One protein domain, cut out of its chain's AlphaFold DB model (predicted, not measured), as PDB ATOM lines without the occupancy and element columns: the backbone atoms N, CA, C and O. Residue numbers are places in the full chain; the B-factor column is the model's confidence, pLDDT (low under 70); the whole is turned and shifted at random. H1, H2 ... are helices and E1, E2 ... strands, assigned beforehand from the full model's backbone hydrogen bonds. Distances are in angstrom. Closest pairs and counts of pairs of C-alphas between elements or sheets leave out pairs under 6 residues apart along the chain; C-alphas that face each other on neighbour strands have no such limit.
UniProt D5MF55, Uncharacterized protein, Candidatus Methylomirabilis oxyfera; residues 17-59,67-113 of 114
ATOM      1  N   TYR A  17      24.036  17.172  12.065       96.44
ATOM      2  CA  TYR A  17      24.365  18.587  12.147       96.44
ATOM      3  C   TYR A  17      24.006  19.254  10.820       96.44
ATOM      4  O   TYR A  17      24.410  18.772   9.768       96.44
ATOM      5  N   ASP A  18      23.245  20.343  10.870       95.56
ATOM      6  CA  ASP A  18      22.932  21.188   9.723       95.56
ATOM      7  C   ASP A  18      23.864  22.414   9.729       95.56
ATOM      8  O   ASP A  18      23.703  23.309  10.572       95.56
ATOM      9  N   PRO A  19      24.835  22.493   8.800       94.81
ATOM     10  CA  PRO A  19      25.801  23.583   8.762       94.81
ATOM     11  C   PRO A  19      25.204  24.911   8.287       94.81
ATOM     12  O   PRO A  19      25.759  25.957   8.614       94.81
ATOM     13  N   HIS A  20      24.083  24.909   7.558       93.81
ATOM     14  CA  HIS A  20      23.445  26.141   7.082       93.81
ATOM     15  C   HIS A  20      22.742  26.880   8.216       93.81
ATOM     16  O   HIS A  20      22.719  28.108   8.248       93.81
ATOM     17  N   ARG A  21      22.176  26.117   9.156       94.94
ATOM     18  CA  ARG A  21      21.496  26.642  10.347       94.94
ATOM     19  C   ARG A  21      22.371  26.612  11.598       94.94
ATOM     20  O   ARG A  21      21.928  27.077  12.643       94.94
ATOM     21  N   ASN A  22      23.590  26.069  11.503       94.00
ATOM     22  CA  ASN A  22      24.482  25.824  12.638       94.00
ATOM     23  C   ASN A  22      23.750  25.080  13.776       94.00
ATOM     24  O   ASN A  22      23.853  25.449  14.947       94.00
ATOM     25  N   LYS A  23      22.965  24.055  13.416       95.38
ATOM     26  CA  LYS A  23      22.039  23.363  14.322       95.38
ATOM     27  C   LYS A  23      22.388  21.884  14.442       95.38
ATOM     28  O   LYS A  23      22.540  21.194  13.440       95.38
ATOM     29  N   PHE A  24      22.451  21.387  15.671       96.62
ATOM     30  CA  PHE A  24      22.479  19.955  15.944       96.62
ATOM     31  C   PHE A  24      21.059  19.406  16.028       96.62
ATOM     32  O   PHE A  24      20.191  20.044  16.618       96.62
ATOM     33  N   ILE A  25      20.839  18.238  15.432       95.81
ATOM     34  CA  ILE A  25      19.527  17.603  15.340       95.81
ATOM     35  C   ILE A  25      19.555  16.321  16.164       95.81
ATOM     36  O   ILE A  25      20.430  15.468  15.985       95.81
ATOM     37  N   THR A  26      18.604  16.199  17.082       95.19
ATOM     38  CA  THR A  26      18.483  15.075  18.016       95.19
ATOM     39  C   THR A  26      17.471  14.033  17.544       95.19
ATOM     40  O   THR A  26      16.680  14.264  16.629       95.19
ATOM     41  N   PHE A  27      17.472  12.870  18.201       93.50
ATOM     42  CA  PHE A  27      16.492  11.816  17.935       93.50
ATOM     43  C   PHE A  27      15.047  12.307  18.110       93.50
ATOM     44  O   PHE A  27      14.202  12.037  17.261       93.50
ATOM     45  N   ASP A  28      14.779  13.062  19.181       91.88
ATOM     46  CA  ASP A  28      13.439  13.557  19.514       91.88
ATOM     47  C   ASP A  28      12.886  14.515  18.445       91.88
ATOM     48  O   ASP A  28      11.703  14.461  18.103       91.88
ATOM     49  N   GLU A  29      13.740  15.356  17.863       94.12
ATOM     50  CA  GLU A  29      13.359  16.273  16.780       94.12
ATOM     51  C   GLU A  29      13.045  15.532  15.473       94.12
ATOM     52  O   GLU A  29      12.111  15.905  14.764       94.12
ATOM     53  N   ILE A  30      13.771  14.446  15.190       92.69
ATOM     54  CA  ILE A  30      13.544  13.607  14.005       92.69
ATOM     55  C   ILE A  30      12.221  12.843  14.130       92.69
ATOM     56  O   ILE A  30      11.388  12.878  13.223       92.69
ATOM     57  N   ILE A  31      11.979  12.171  15.263       90.75
ATOM     58  CA  ILE A  31      10.753  11.374  15.446       90.75
ATOM     59  C   ILE A  31       9.495  12.243  15.537       90.75
ATOM     60  O   ILE A  31       8.422  11.810  15.121       90.75
ATOM     61  N   SER A  32       9.617  13.470  16.055       90.69
ATOM     62  CA  SER A  32       8.512  14.434  16.112       90.69
ATOM     63  C   SER A  32       8.270  15.154  14.782       90.69
ATOM     64  O   SER A  32       7.318  15.925  14.683       90.69
ATOM     65  N   ARG A  33       9.094  14.889  13.753       88.50
ATOM     66  CA  ARG A  33       9.092  15.576  12.449       88.50
ATOM     67  C   ARG A  33       9.314  17.089  12.550       88.50
ATOM     68  O   ARG A  33       8.959  17.821  11.630       88.50
ATOM     69  N   ALA A  34       9.891  17.559  13.654       92.81
ATOM     70  CA  ALA A  34      10.309  18.950  13.801       92.81
ATOM     71  C   ALA A  34      11.545  19.251  12.942       92.81
ATOM     72  O   ALA A  34      11.731  20.384  12.503       92.81
ATOM     73  N   GLU A  35      12.377  18.237  12.699       94.75
ATOM     74  CA  GLU A  35      13.570  18.315  11.860       94.75
ATOM     75  C   GLU A  35      13.704  17.083  10.960       94.75
ATOM     76  O   GLU A  35      13.247  15.989  11.295       94.75
ATOM     77  N   GLU A  36      14.375  17.261   9.823       91.19
ATOM     78  CA  GLU A  36      14.735  16.174   8.910       91.19
ATOM     79  C   GLU A  36      16.185  15.722   9.126       91.19
ATOM     80  O   GLU A  36      17.039  16.476   9.598       91.19
ATOM     81  N   ILE A  37      16.483  14.478   8.748       92.31
ATOM     82  CA  ILE A  37      17.846  13.940   8.791       92.31
ATOM     83  C   ILE A  37      18.707  14.684   7.763       92.31
ATOM     84  O   ILE A  37      18.491  14.565   6.556       92.31
ATOM     85  N   TYR A  38      19.720  15.415   8.237       93.38
ATOM     86  CA  TYR A  38      20.735  16.001   7.362       93.38
ATOM     87  C   TYR A  38      21.788  14.932   7.004       93.38
ATOM     88  O   TYR A  38      22.414  14.391   7.922       93.38
ATOM     89  N   PRO A  39      22.019  14.616   5.712       92.31
ATOM     90  CA  PRO A  39      22.930  13.543   5.310       92.31
ATOM     91  C   PRO A  39      24.373  13.790   5.763       92.31
ATOM     92  O   PRO A  39      24.934  14.859   5.505       92.31
ATOM     93  N   LEU A  40      25.000  12.783   6.375       93.62
ATOM     94  CA  LEU A  40      26.387  12.875   6.844       93.62
ATOM     95  C   LEU A  40      27.371  13.057   5.679       93.62
ATOM     96  O   LEU A  40      28.406  13.695   5.836       93.62
ATOM     97  N   GLU A  41      27.029  12.561   4.492       92.88
ATOM     98  CA  GLU A  41      27.833  12.635   3.265       92.88
ATOM     99  C   GLU A  41      27.954  14.067   2.728       92.88
ATOM    100  O   GLU A  41      28.835  14.356   1.921       92.88
ATOM    101  N   ARG A  42      27.071  14.974   3.166       93.62
ATOM    102  CA  ARG A  42      27.118  16.401   2.820       93.62
ATOM    103  C   ARG A  42      27.967  17.219   3.792       93.62
ATOM    104  O   ARG A  42      28.172  18.412   3.569       93.62
ATOM    105  N   LEU A  43      28.441  16.613   4.878       93.94
ATOM    106  CA  LEU A  43      29.246  17.286   5.887       93.94
ATOM    107  C   LEU A  43      30.732  17.216   5.536       93.94
ATOM    108  O   LEU A  43      31.247  16.193   5.092       93.94
ATOM    109  N   THR A  44      31.438  18.323   5.763       95.56
ATOM    110  CA  THR A  44      32.899  18.349   5.700       95.56
ATOM    111  C   THR A  44      33.480  17.594   6.893       95.56
ATOM    112  O   THR A  44      32.804  17.389   7.903       95.56
ATOM    113  N   ILE A  45      34.762  17.235   6.823       91.94
ATOM    114  CA  ILE A  45      35.436  16.571   7.944       91.94
ATOM    115  C   ILE A  45      35.384  17.402   9.235       91.94
ATOM    116  O   ILE A  45      35.179  16.848  10.308       91.94
ATOM    117  N   GLU A  46      35.450  18.731   9.128       93.75
ATOM    118  CA  GLU A  46      35.323  19.645  10.267       93.75
ATOM    119  C   GLU A  46      33.910  19.639  10.865       93.75
ATOM    120  O   GLU A  46      33.739  19.633  12.085       93.75
ATOM    121  N   HIS A  47      32.873  19.572  10.027       96.00
ATOM    122  CA  HIS A  47      31.497  19.428  10.503       96.00
ATOM    123  C   HIS A  47      31.274  18.082  11.200       96.00
ATOM    124  O   HIS A  47      30.628  18.031  12.246       96.00
ATOM    125  N   LEU A  48      31.837  17.003  10.649       94.88
ATOM    126  CA  LEU A  48      31.775  15.668  11.242       94.88
ATOM    127  C   LEU A  48      32.522  15.619  12.580       94.88
ATOM    128  O   LEU A  48      31.972  15.131  13.565       94.88
ATOM    129  N   LYS A  49      33.725  16.204  12.653       95.38
ATOM    130  CA  LYS A  49      34.478  16.387  13.903       95.38
ATOM    131  C   LYS A  49      33.640  17.102  14.950       95.38
ATOM    132  O   LYS A  49      33.511  16.617  16.071       95.38
ATOM    133  N   ARG A  50      33.028  18.226  14.580       95.94
ATOM    134  CA  ARG A  50      32.195  19.012  15.490       95.94
ATOM    135  C   ARG A  50      30.987  18.222  15.996       95.94
ATOM    136  O   ARG A  50      30.700  18.271  17.187       95.94
ATOM    137  N   LEU A  51      30.320  17.468  15.121       96.44
ATOM    138  CA  LEU A  51      29.230  16.570  15.510       96.44
ATOM    139  C   LEU A  51      29.700  15.530  16.532       96.44
ATOM    140  O   LEU A  51      29.060  15.371  17.568       96.44
ATOM    141  N   VAL A  52      30.824  14.857  16.279       95.56
ATOM    142  CA  VAL A  52      31.367  13.851  17.204       95.56
ATOM    143  C   VAL A  52      31.754  14.479  18.544       95.56
ATOM    144  O   VAL A  52      31.409  13.926  19.584       95.56
ATOM    145  N   ILE A  53      32.391  15.652  18.553       95.25
ATOM    146  CA  ILE A  53      32.738  16.365  19.795       95.25
ATOM    147  C   ILE A  53      31.485  16.672  20.622       95.25
ATOM    148  O   ILE A  53      31.459  16.397  21.822       95.25
ATOM    149  N   GLU A  54      30.431  17.203  20.002       95.06
ATOM    150  CA  GLU A  54      29.185  17.499  20.717       95.06
ATOM    151  C   GLU A  54      28.500  16.231  21.232       95.06
ATOM    152  O   GLU A  54      27.964  16.222  22.339       95.06
ATOM    153  N   ARG A  55      28.590  15.116  20.499       93.81
ATOM    154  CA  ARG A  55      28.134  13.812  21.001       93.81
ATOM    155  C   ARG A  55      28.915  13.351  22.223       93.81
ATOM    156  O   ARG A  55      28.291  12.857  23.156       93.81
ATOM    157  N   GLN A  56      30.238  13.529  22.235       91.56
ATOM    158  CA  GLN A  56      31.066  13.164  23.386       91.56
ATOM    159  C   GLN A  56      30.705  13.994  24.621       91.56
ATOM    160  O   GLN A  56      30.657  13.454  25.723       91.56
ATOM    161  N   ARG A  57      30.396  15.284  24.441       90.31
ATOM    162  CA  ARG A  57      29.989  16.206  25.519       90.31
ATOM    163  C   ARG A  57      28.640  15.860  26.147       90.31
ATOM    164  O   ARG A  57      28.414  16.196  27.308       90.31
ATOM    165  N   VAL A  58      27.750  15.200  25.409       88.88
ATOM    166  CA  VAL A  58      26.426  14.824  25.909       88.88
ATOM    167  C   VAL A  58      26.458  13.453  26.584       88.88
ATOM    168  O   VAL A  58      26.669  12.424  25.948       88.88
ATOM    169  N   GLY A  59      26.141  13.433  27.877       77.44
ATOM    170  CA  GLY A  59      26.033  12.213  28.673       77.44
ATOM    171  C   GLY A  59      26.798  12.323  29.991       77.44
ATOM    172  O   GLY A  59      27.341  13.385  30.301       77.44
ATOM    173  N   MET A  67      43.386  -0.762  25.315       76.69
ATOM    174  CA  MET A  67      44.170  -1.941  25.762       76.69
ATOM    175  C   MET A  67      45.354  -1.707  26.732       76.69
ATOM    176  O   MET A  67      45.270  -2.095  27.892       76.69
ATOM    177  N   SER A  68      46.465  -1.131  26.257       76.94
ATOM    178  CA  SER A  68      47.711  -0.893  27.014       76.94
ATOM    179  C   SER A  68      48.054   0.591  27.247       76.94
ATOM    180  O   SER A  68      49.145   0.916  27.710       76.94
ATOM    181  N   GLY A  69      47.143   1.502  26.918       76.94
ATOM    182  CA  GLY A  69      47.267   2.947  27.059       76.94
ATOM    183  C   GLY A  69      46.763   3.490  28.402       76.94
ATOM    184  O   GLY A  69      46.218   2.748  29.228       76.94
ATOM    185  N   PRO A  70      46.948   4.799  28.639       81.81
ATOM    186  CA  PRO A  70      46.443   5.463  29.831       81.81
ATOM    187  C   PRO A  70      44.910   5.482  29.851       81.81
ATOM    188  O   PRO A  70      44.244   5.418  28.818       81.81
ATOM    189  N   LEU A  71      44.353   5.589  31.056       88.94
ATOM    190  CA  LEU A  71      42.930   5.824  31.250       88.94
ATOM    191  C   LEU A  71      42.609   7.269  30.842       88.94
ATOM    192  O   LEU A  71      43.049   8.204  31.505       88.94
ATOM    193  N   MET A  72      41.850   7.435  29.765       89.44
ATOM    194  CA  MET A  72      41.454   8.721  29.197       89.44
ATOM    195  C   MET A  72      40.072   9.122  29.704       89.44
ATOM    196  O   MET A  72      39.141   8.320  29.695       89.44
ATOM    197  N   SER A  73      39.924  10.364  30.144       92.69
ATOM    198  CA  SER A  73      38.623  10.983  30.390       92.69
ATOM    199  C   SER A  73      37.946  11.376  29.075       92.69
ATOM    200  O   SER A  73      38.594  11.455  28.034       92.69
ATOM    201  N   ARG A  74      36.647  11.689  29.124       91.88
ATOM    202  CA  ARG A  74      35.937  12.322  27.999       91.88
ATOM    203  C   ARG A  74      36.704  13.520  27.428       91.88
ATOM    204  O   ARG A  74      36.788  13.661  26.211       91.88
ATOM    205  N   ASP A  75      37.232  14.381  28.290       92.38
ATOM    206  CA  ASP A  75      37.889  15.612  27.854       92.38
ATOM    207  C   ASP A  75      39.206  15.296  27.128       92.38
ATOM    208  O   ASP A  75      39.507  15.923  26.115       92.38
ATOM    209  N   ASP A  76      39.914  14.240  27.544       93.31
ATOM    210  CA  ASP A  76      41.090  13.733  26.825       93.31
ATOM    211  C   ASP A  76      40.717  13.188  25.436       93.31
ATOM    212  O   ASP A  76      41.449  13.394  24.468       93.31
ATOM    213  N   VAL A  77      39.563  12.519  25.305       92.44
ATOM    214  CA  VAL A  77      39.056  12.068  23.996       92.44
ATOM    215  C   VAL A  77      38.750  13.264  23.093       92.44
ATOM    216  O   VAL A  77      39.120  13.265  21.918       92.44
ATOM    217  N   VAL A  78      38.096  14.298  23.630       94.38
ATOM    218  CA  VAL A  78      37.782  15.527  22.885       94.38
ATOM    219  C   VAL A  78      39.061  16.240  22.440       94.38
ATOM    220  O   VAL A  78      39.159  16.630  21.277       94.38
ATOM    221  N   GLU A  79      40.056  16.364  23.316       95.19
ATOM    222  CA  GLU A  79      41.362  16.936  22.970       95.19
ATOM    223  C   GLU A  79      42.070  16.129  21.876       95.19
ATOM    224  O   GLU A  79      42.559  16.713  20.908       95.19
ATOM    225  N   ALA A  80      42.066  14.795  21.959       93.94
ATOM    226  CA  ALA A  80      42.656  13.937  20.932       93.94
ATOM    227  C   ALA A  80      41.983  14.125  19.558       93.94
ATOM    228  O   ALA A  80      42.655  14.122  18.524       93.94
ATOM    229  N   ILE A  81      40.659  14.327  19.529       94.69
ATOM    230  CA  ILE A  81      39.902  14.645  18.307       94.69
ATOM    231  C   ILE A  81      40.307  16.017  17.749       94.69
ATOM    232  O   ILE A  81      40.560  16.144  16.546       94.69
ATOM    233  N   LEU A  82      40.378  17.038  18.610       94.12
ATOM    234  CA  LEU A  82      40.752  18.404  18.229       94.12
ATOM    235  C   LEU A  82      42.175  18.472  17.666       94.12
ATOM    236  O   LEU A  82      42.419  19.180  16.690       94.12
ATOM    237  N   ARG A  83      43.100  17.701  18.242       95.69
ATOM    238  CA  ARG A  83      44.514  17.636  17.836       95.69
ATOM    239  C   ARG A  83      44.785  16.723  16.646       95.69
ATOM    240  O   ARG A  83      45.931  16.614  16.222       95.69
ATOM    241  N   ASP A  84      43.753  16.077  16.105       92.50
ATOM    242  CA  ASP A  84      43.884  15.079  15.043       92.50
ATOM    243  C   ASP A  84      44.875  13.957  15.407       92.50
ATOM    244  O   ASP A  84      45.693  13.506  14.606       92.50
ATOM    245  N   GLU A  85      44.833  13.492  16.652       94.31
ATOM    246  CA  GLU A  85      45.655  12.366  17.082       94.31
ATOM    247  C   GLU A  85      45.119  11.051  16.487       94.31
ATOM    248  O   GLU A  85      43.925  10.947  16.187       94.31
ATOM    249  N   PRO A  86      45.955  10.002  16.332       92.31
ATOM    250  CA  PRO A  86      45.506   8.719  15.786       92.31
ATOM    251  C   PRO A  86      44.272   8.147  16.495       92.31
ATOM    252  O   PRO A  86      43.348   7.673  15.838       92.31
ATOM    253  N   PHE A  87      44.226   8.254  17.825       90.75
ATOM    254  CA  PHE A  87      43.075   7.832  18.619       90.75
ATOM    255  C   PHE A  87      41.834   8.707  18.375       90.75
ATOM    256  O   PHE A  87      40.726   8.185  18.252       90.75
ATOM    257  N   GLY A  88      42.013  10.025  18.240       92.31
ATOM    258  CA  GLY A  88      40.934  10.951  17.897       92.31
ATOM    259  C   GLY A  88      40.313  10.637  16.535       92.31
ATOM    260  O   GLY A  88      39.092  10.537  16.428       92.31
ATOM    261  N   ARG A  89      41.138  10.384  15.509       93.62
ATOM    262  CA  ARG A  89      40.662   9.966  14.177       93.62
ATOM    263  C   ARG A  89      39.893   8.648  14.218       93.62
ATOM    264  O   ARG A  89      38.782   8.587  13.700       93.62
ATOM    265  N   ALA A  90      40.430   7.638  14.901       91.81
ATOM    266  CA  ALA A  90      39.750   6.353  15.067       91.81
ATOM    267  C   ALA A  90      38.409   6.498  15.808       91.81
ATOM    268  O   ALA A  90      37.425   5.850  15.455       91.81
ATOM    269  N   THR A  91      38.344   7.389  16.802       92.62
ATOM    270  CA  THR A  91      37.104   7.692  17.532       92.62
ATOM    271  C   THR A  91      36.059   8.326  16.615       92.62
ATOM    272  O   THR A  91      34.897   7.922  16.651       92.62
ATOM    273  N   ILE A  92      36.456   9.282  15.763       94.38
ATOM    274  CA  ILE A  92      35.557   9.869  14.758       94.38
ATOM    275  C   ILE A  92      35.026   8.778  13.829       94.38
ATOM    276  O   ILE A  92      33.821   8.684  13.634       94.38
ATOM    277  N   GLU A  93      35.901   7.944  13.267       94.19
ATOM    278  CA  GLU A  93      35.502   6.884  12.334       94.19
ATOM    279  C   GLU A  93      34.506   5.902  12.966       94.19
ATOM    280  O   GLU A  93      33.476   5.599  12.359       94.19
ATOM    281  N   ALA A  94      34.768   5.464  14.201       93.12
ATOM    282  CA  ALA A  94      33.880   4.574  14.939       93.12
ATOM    283  C   ALA A  94      32.505   5.214  15.202       93.12
ATOM    284  O   ALA A  94      31.472   4.595  14.936       93.12
ATOM    285  N   GLU A  95      32.474   6.466  15.667       93.75
ATOM    286  CA  GLU A  95      31.222   7.197  15.905       93.75
ATOM    287  C   GLU A  95      30.439   7.435  14.611       93.75
ATOM    288  O   GLU A  95      29.223   7.263  14.589       93.75
ATOM    289  N   LEU A  96      31.112   7.784  13.512       94.81
ATOM    290  CA  LEU A  96      30.457   7.975  12.219       94.81
ATOM    291  C   LEU A  96      29.901   6.667  11.655       94.81
ATOM    292  O   LEU A  96      28.815   6.681  11.078       94.81
ATOM    293  N   SER A  97      30.608   5.547  11.825       94.12
ATOM    294  CA  SER A  97      30.084   4.230  11.450       94.12
ATOM    295  C   SER A  97      28.808   3.921  12.228       94.12
ATOM    296  O   SER A  97      27.782   3.615  11.629       94.12
ATOM    297  N   HIS A  98      28.843   4.095  13.552       92.62
ATOM    298  CA  HIS A  98      27.676   3.886  14.403       92.62
ATOM    299  C   HIS A  98      26.498   4.800  14.022       92.62
ATOM    300  O   HIS A  98      25.357   4.345  13.942       92.62
ATOM    301  N   LEU A  99      26.763   6.083  13.752       94.19
ATOM    302  CA  LEU A  99      25.739   7.044  13.342       94.19
ATOM    303  C   LEU A  99      25.086   6.680  12.012       94.19
ATOM    304  O   LEU A  99      23.871   6.823  11.890       94.19
ATOM    305  N   ARG A 100      25.856   6.215  11.022       94.38
ATOM    306  CA  ARG A 100      25.306   5.778   9.728       94.38
ATOM    307  C   ARG A 100      24.309   4.643   9.912       94.38
ATOM    308  O   ARG A 100      23.187   4.742   9.418       94.38
ATOM    309  N   ASP A 101      24.689   3.625  10.678       93.25
ATOM    310  CA  ASP A 101      23.828   2.473  10.948       93.25
ATOM    311  C   ASP A 101      22.561   2.890  11.707       93.25
ATOM    312  O   ASP A 101      21.455   2.452  11.384       93.25
ATOM    313  N   LEU A 102      22.704   3.778  12.696       92.75
ATOM    314  CA  LEU A 102      21.582   4.280  13.480       92.75
ATOM    315  C   LEU A 102      20.616   5.121  12.632       92.75
ATOM    316  O   LEU A 102      19.403   4.924  12.702       92.75
ATOM    317  N   LEU A 103      21.130   6.043  11.815       93.56
ATOM    318  CA  LEU A 103      20.312   6.879  10.934       93.56
ATOM    319  C   LEU A 103      19.590   6.049   9.869       93.56
ATOM    320  O   LEU A 103      18.430   6.338   9.574       93.56
ATOM    321  N   ALA A 104      20.230   5.003   9.337       92.06
ATOM    322  CA  ALA A 104      19.588   4.065   8.418       92.06
ATOM    323  C   ALA A 104      18.383   3.374   9.078       92.06
ATOM    324  O   ALA A 104      17.278   3.430   8.539       92.06
ATOM    325  N   GLN A 105      18.556   2.835  10.292       92.06
ATOM    326  CA  GLN A 105      17.466   2.207  11.053       92.06
ATOM    327  C   GLN A 105      16.308   3.176  11.332       92.06
ATOM    328  O   GLN A 105      15.140   2.808  11.192       92.06
ATOM    329  N   ILE A 106      16.613   4.423  11.710       91.00
ATOM    330  CA  ILE A 106      15.593   5.453  11.954       91.00
ATOM    331  C   ILE A 106      14.831   5.761  10.666       91.00
ATOM    332  O   ILE A 106      13.600   5.779  10.672       91.00
ATOM    333  N   ASN A 107      15.544   5.993   9.565       89.62
ATOM    334  CA  ASN A 107      14.934   6.336   8.286       89.62
ATOM    335  C   ASN A 107      14.017   5.211   7.780       89.62
ATOM    336  O   ASN A 107      12.882   5.475   7.385       89.62
ATOM    337  N   GLU A 108      14.458   3.954   7.868       89.88
ATOM    338  CA  GLU A 108      13.625   2.793   7.539       89.88
ATOM    339  C   GLU A 108      12.369   2.727   8.420       89.88
ATOM    340  O   GLU A 108      11.256   2.567   7.915       89.88
ATOM    341  N   ALA A 109      12.505   2.901   9.738       88.31
ATOM    342  CA  ALA A 109      11.363   2.899  10.649       88.31
ATOM    343  C   ALA A 109      10.358   4.032  10.342       88.31
ATOM    344  O   ALA A 109       9.146   3.804  10.371       88.31
ATOM    345  N   LEU A 110      10.832   5.232   9.982       86.38
ATOM    346  CA  LEU A 110       9.970   6.352   9.582       86.38
ATOM    347  C   LEU A 110       9.199   6.070   8.285       86.38
ATOM    348  O   LEU A 110       8.035   6.463   8.175       86.38
ATOM    349  N   GLN A 111       9.815   5.389   7.316       83.06
ATOM    350  CA  GLN A 111       9.175   5.047   6.039       83.06
ATOM    351  C   GLN A 111       8.042   4.026   6.198       83.06
ATOM    352  O   GLN A 111       7.047   4.114   5.485       83.06
ATOM    353  N   HIS A 112       8.153   3.108   7.161       68.06
ATOM    354  CA  HIS A 112       7.121   2.110   7.464       68.06
ATOM    355  C   HIS A 112       5.986   2.618   8.372       68.06
ATOM    356  O   HIS A 112       5.064   1.862   8.665       68.06
ATOM    357  N   THR A 113       6.045   3.876   8.821       59.81
ATOM    358  CA  THR A 113       5.007   4.518   9.655       59.81
ATOM    359  C   THR A 113       4.132   5.492   8.834       59.81
ATOM    360  O   THR A 113       3.480   6.374   9.392       59.81
TER     361      THR A 113
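What this domain is: This is residues 17 to 59 and 67 to 113 of the 114 residues of an uncharacterized protein of Candidatus Methylomirabilis oxyfera (UniProt D5MF55). One long helix, H4, makes the longest axis, and H2 and H3, side by side and running opposite ways, pack across its first part, residues 86 to 96. On the same side of H4, toward its other end, lie the short strand E1 and the short helix H1; the link of residues 32 to 44 comes back from H1 to H2. The printed part has 90 residues, with two named strands and four named helices in the order E1, H1, H2, E2, H3, H4; no two named strands pair, and the class is mostly helix. It is only just compact, close to loose, with a radius of gyration of the C-alphas of 14.6 A, and elongated, spanning 46 by 28 by 23 A.

Where its parts are: Begin at Tyr 17, whose C-alpha is at (24.365, 18.587, 12.147). Go on to C-alpha 23 at (22.039, 23.363, 14.322), where E1 begins; it holds residues 23 to 26 and is 9.7 A long from first to last C-alpha. H1 follows with residues 27 to 31, 6.3 A. H2 is residues 45 to 57, 18.4 A. After the cut, look for E2 at residues 71 to 73, 6.8 A, and H3 at residues 74 to 82, 12.5 A. H4, residues 86 to 111, runs 37.8 A to C-alpha 111 at (9.175, 5.047, 6.039).

How they stand to each other: Residues 17 to 18 pair with residues 23 to 24 of E1, antiparallel; E1 and E2 each pair with no named strand. The closest C-alphas of E1 and H2, those of Phe 24 and Leu 51, are 7.6 A apart. H1 is close to H4 but not clearly touching it: their closest C-alphas, Ile 31 and Leu 110, are 7.8 A apart. H2 and H3 touch at a shallow tilt of 7 degrees, opposite ways, closest at the C-alphas of Ile 53 and Val 78, 6.0 A. With residues 48 to 52 alone, H2 touches residues 92 to 96 of H4, about perpendicular at 86 degrees; look at C-alphas 52 and 92, the closest, 6.3 A apart. E2 and H3 meet only through their link, and E2 and H4 are apart. H3 touches H4, about perpendicular at 81 degrees, closest at the C-alphas of Ile 81 and Gly 88, 3.9 A. The helix packing is mostly crossed, only just, with 1 of 3 touching pairs at a shallow tilt. In H1, H2, H3 and H4 every O i to N i+4 pair is within hydrogen-bond range.

The domain as a whole: The two C-alphas farthest apart, those of Ser 68 and Thr 113, are 46.4 A apart. Residues 60 to 66 are not printed, and C-alphas 59 and 67 stand 23.2 A apart across this cut. Of the links that are printed whole, H1 to H2 is long, and E1 to H1, E2 to H3 and H3 to H4 are tight. The mean pLDDT of the printed part is 91.6; look for low confidence, under 70, at residues 112 to 113.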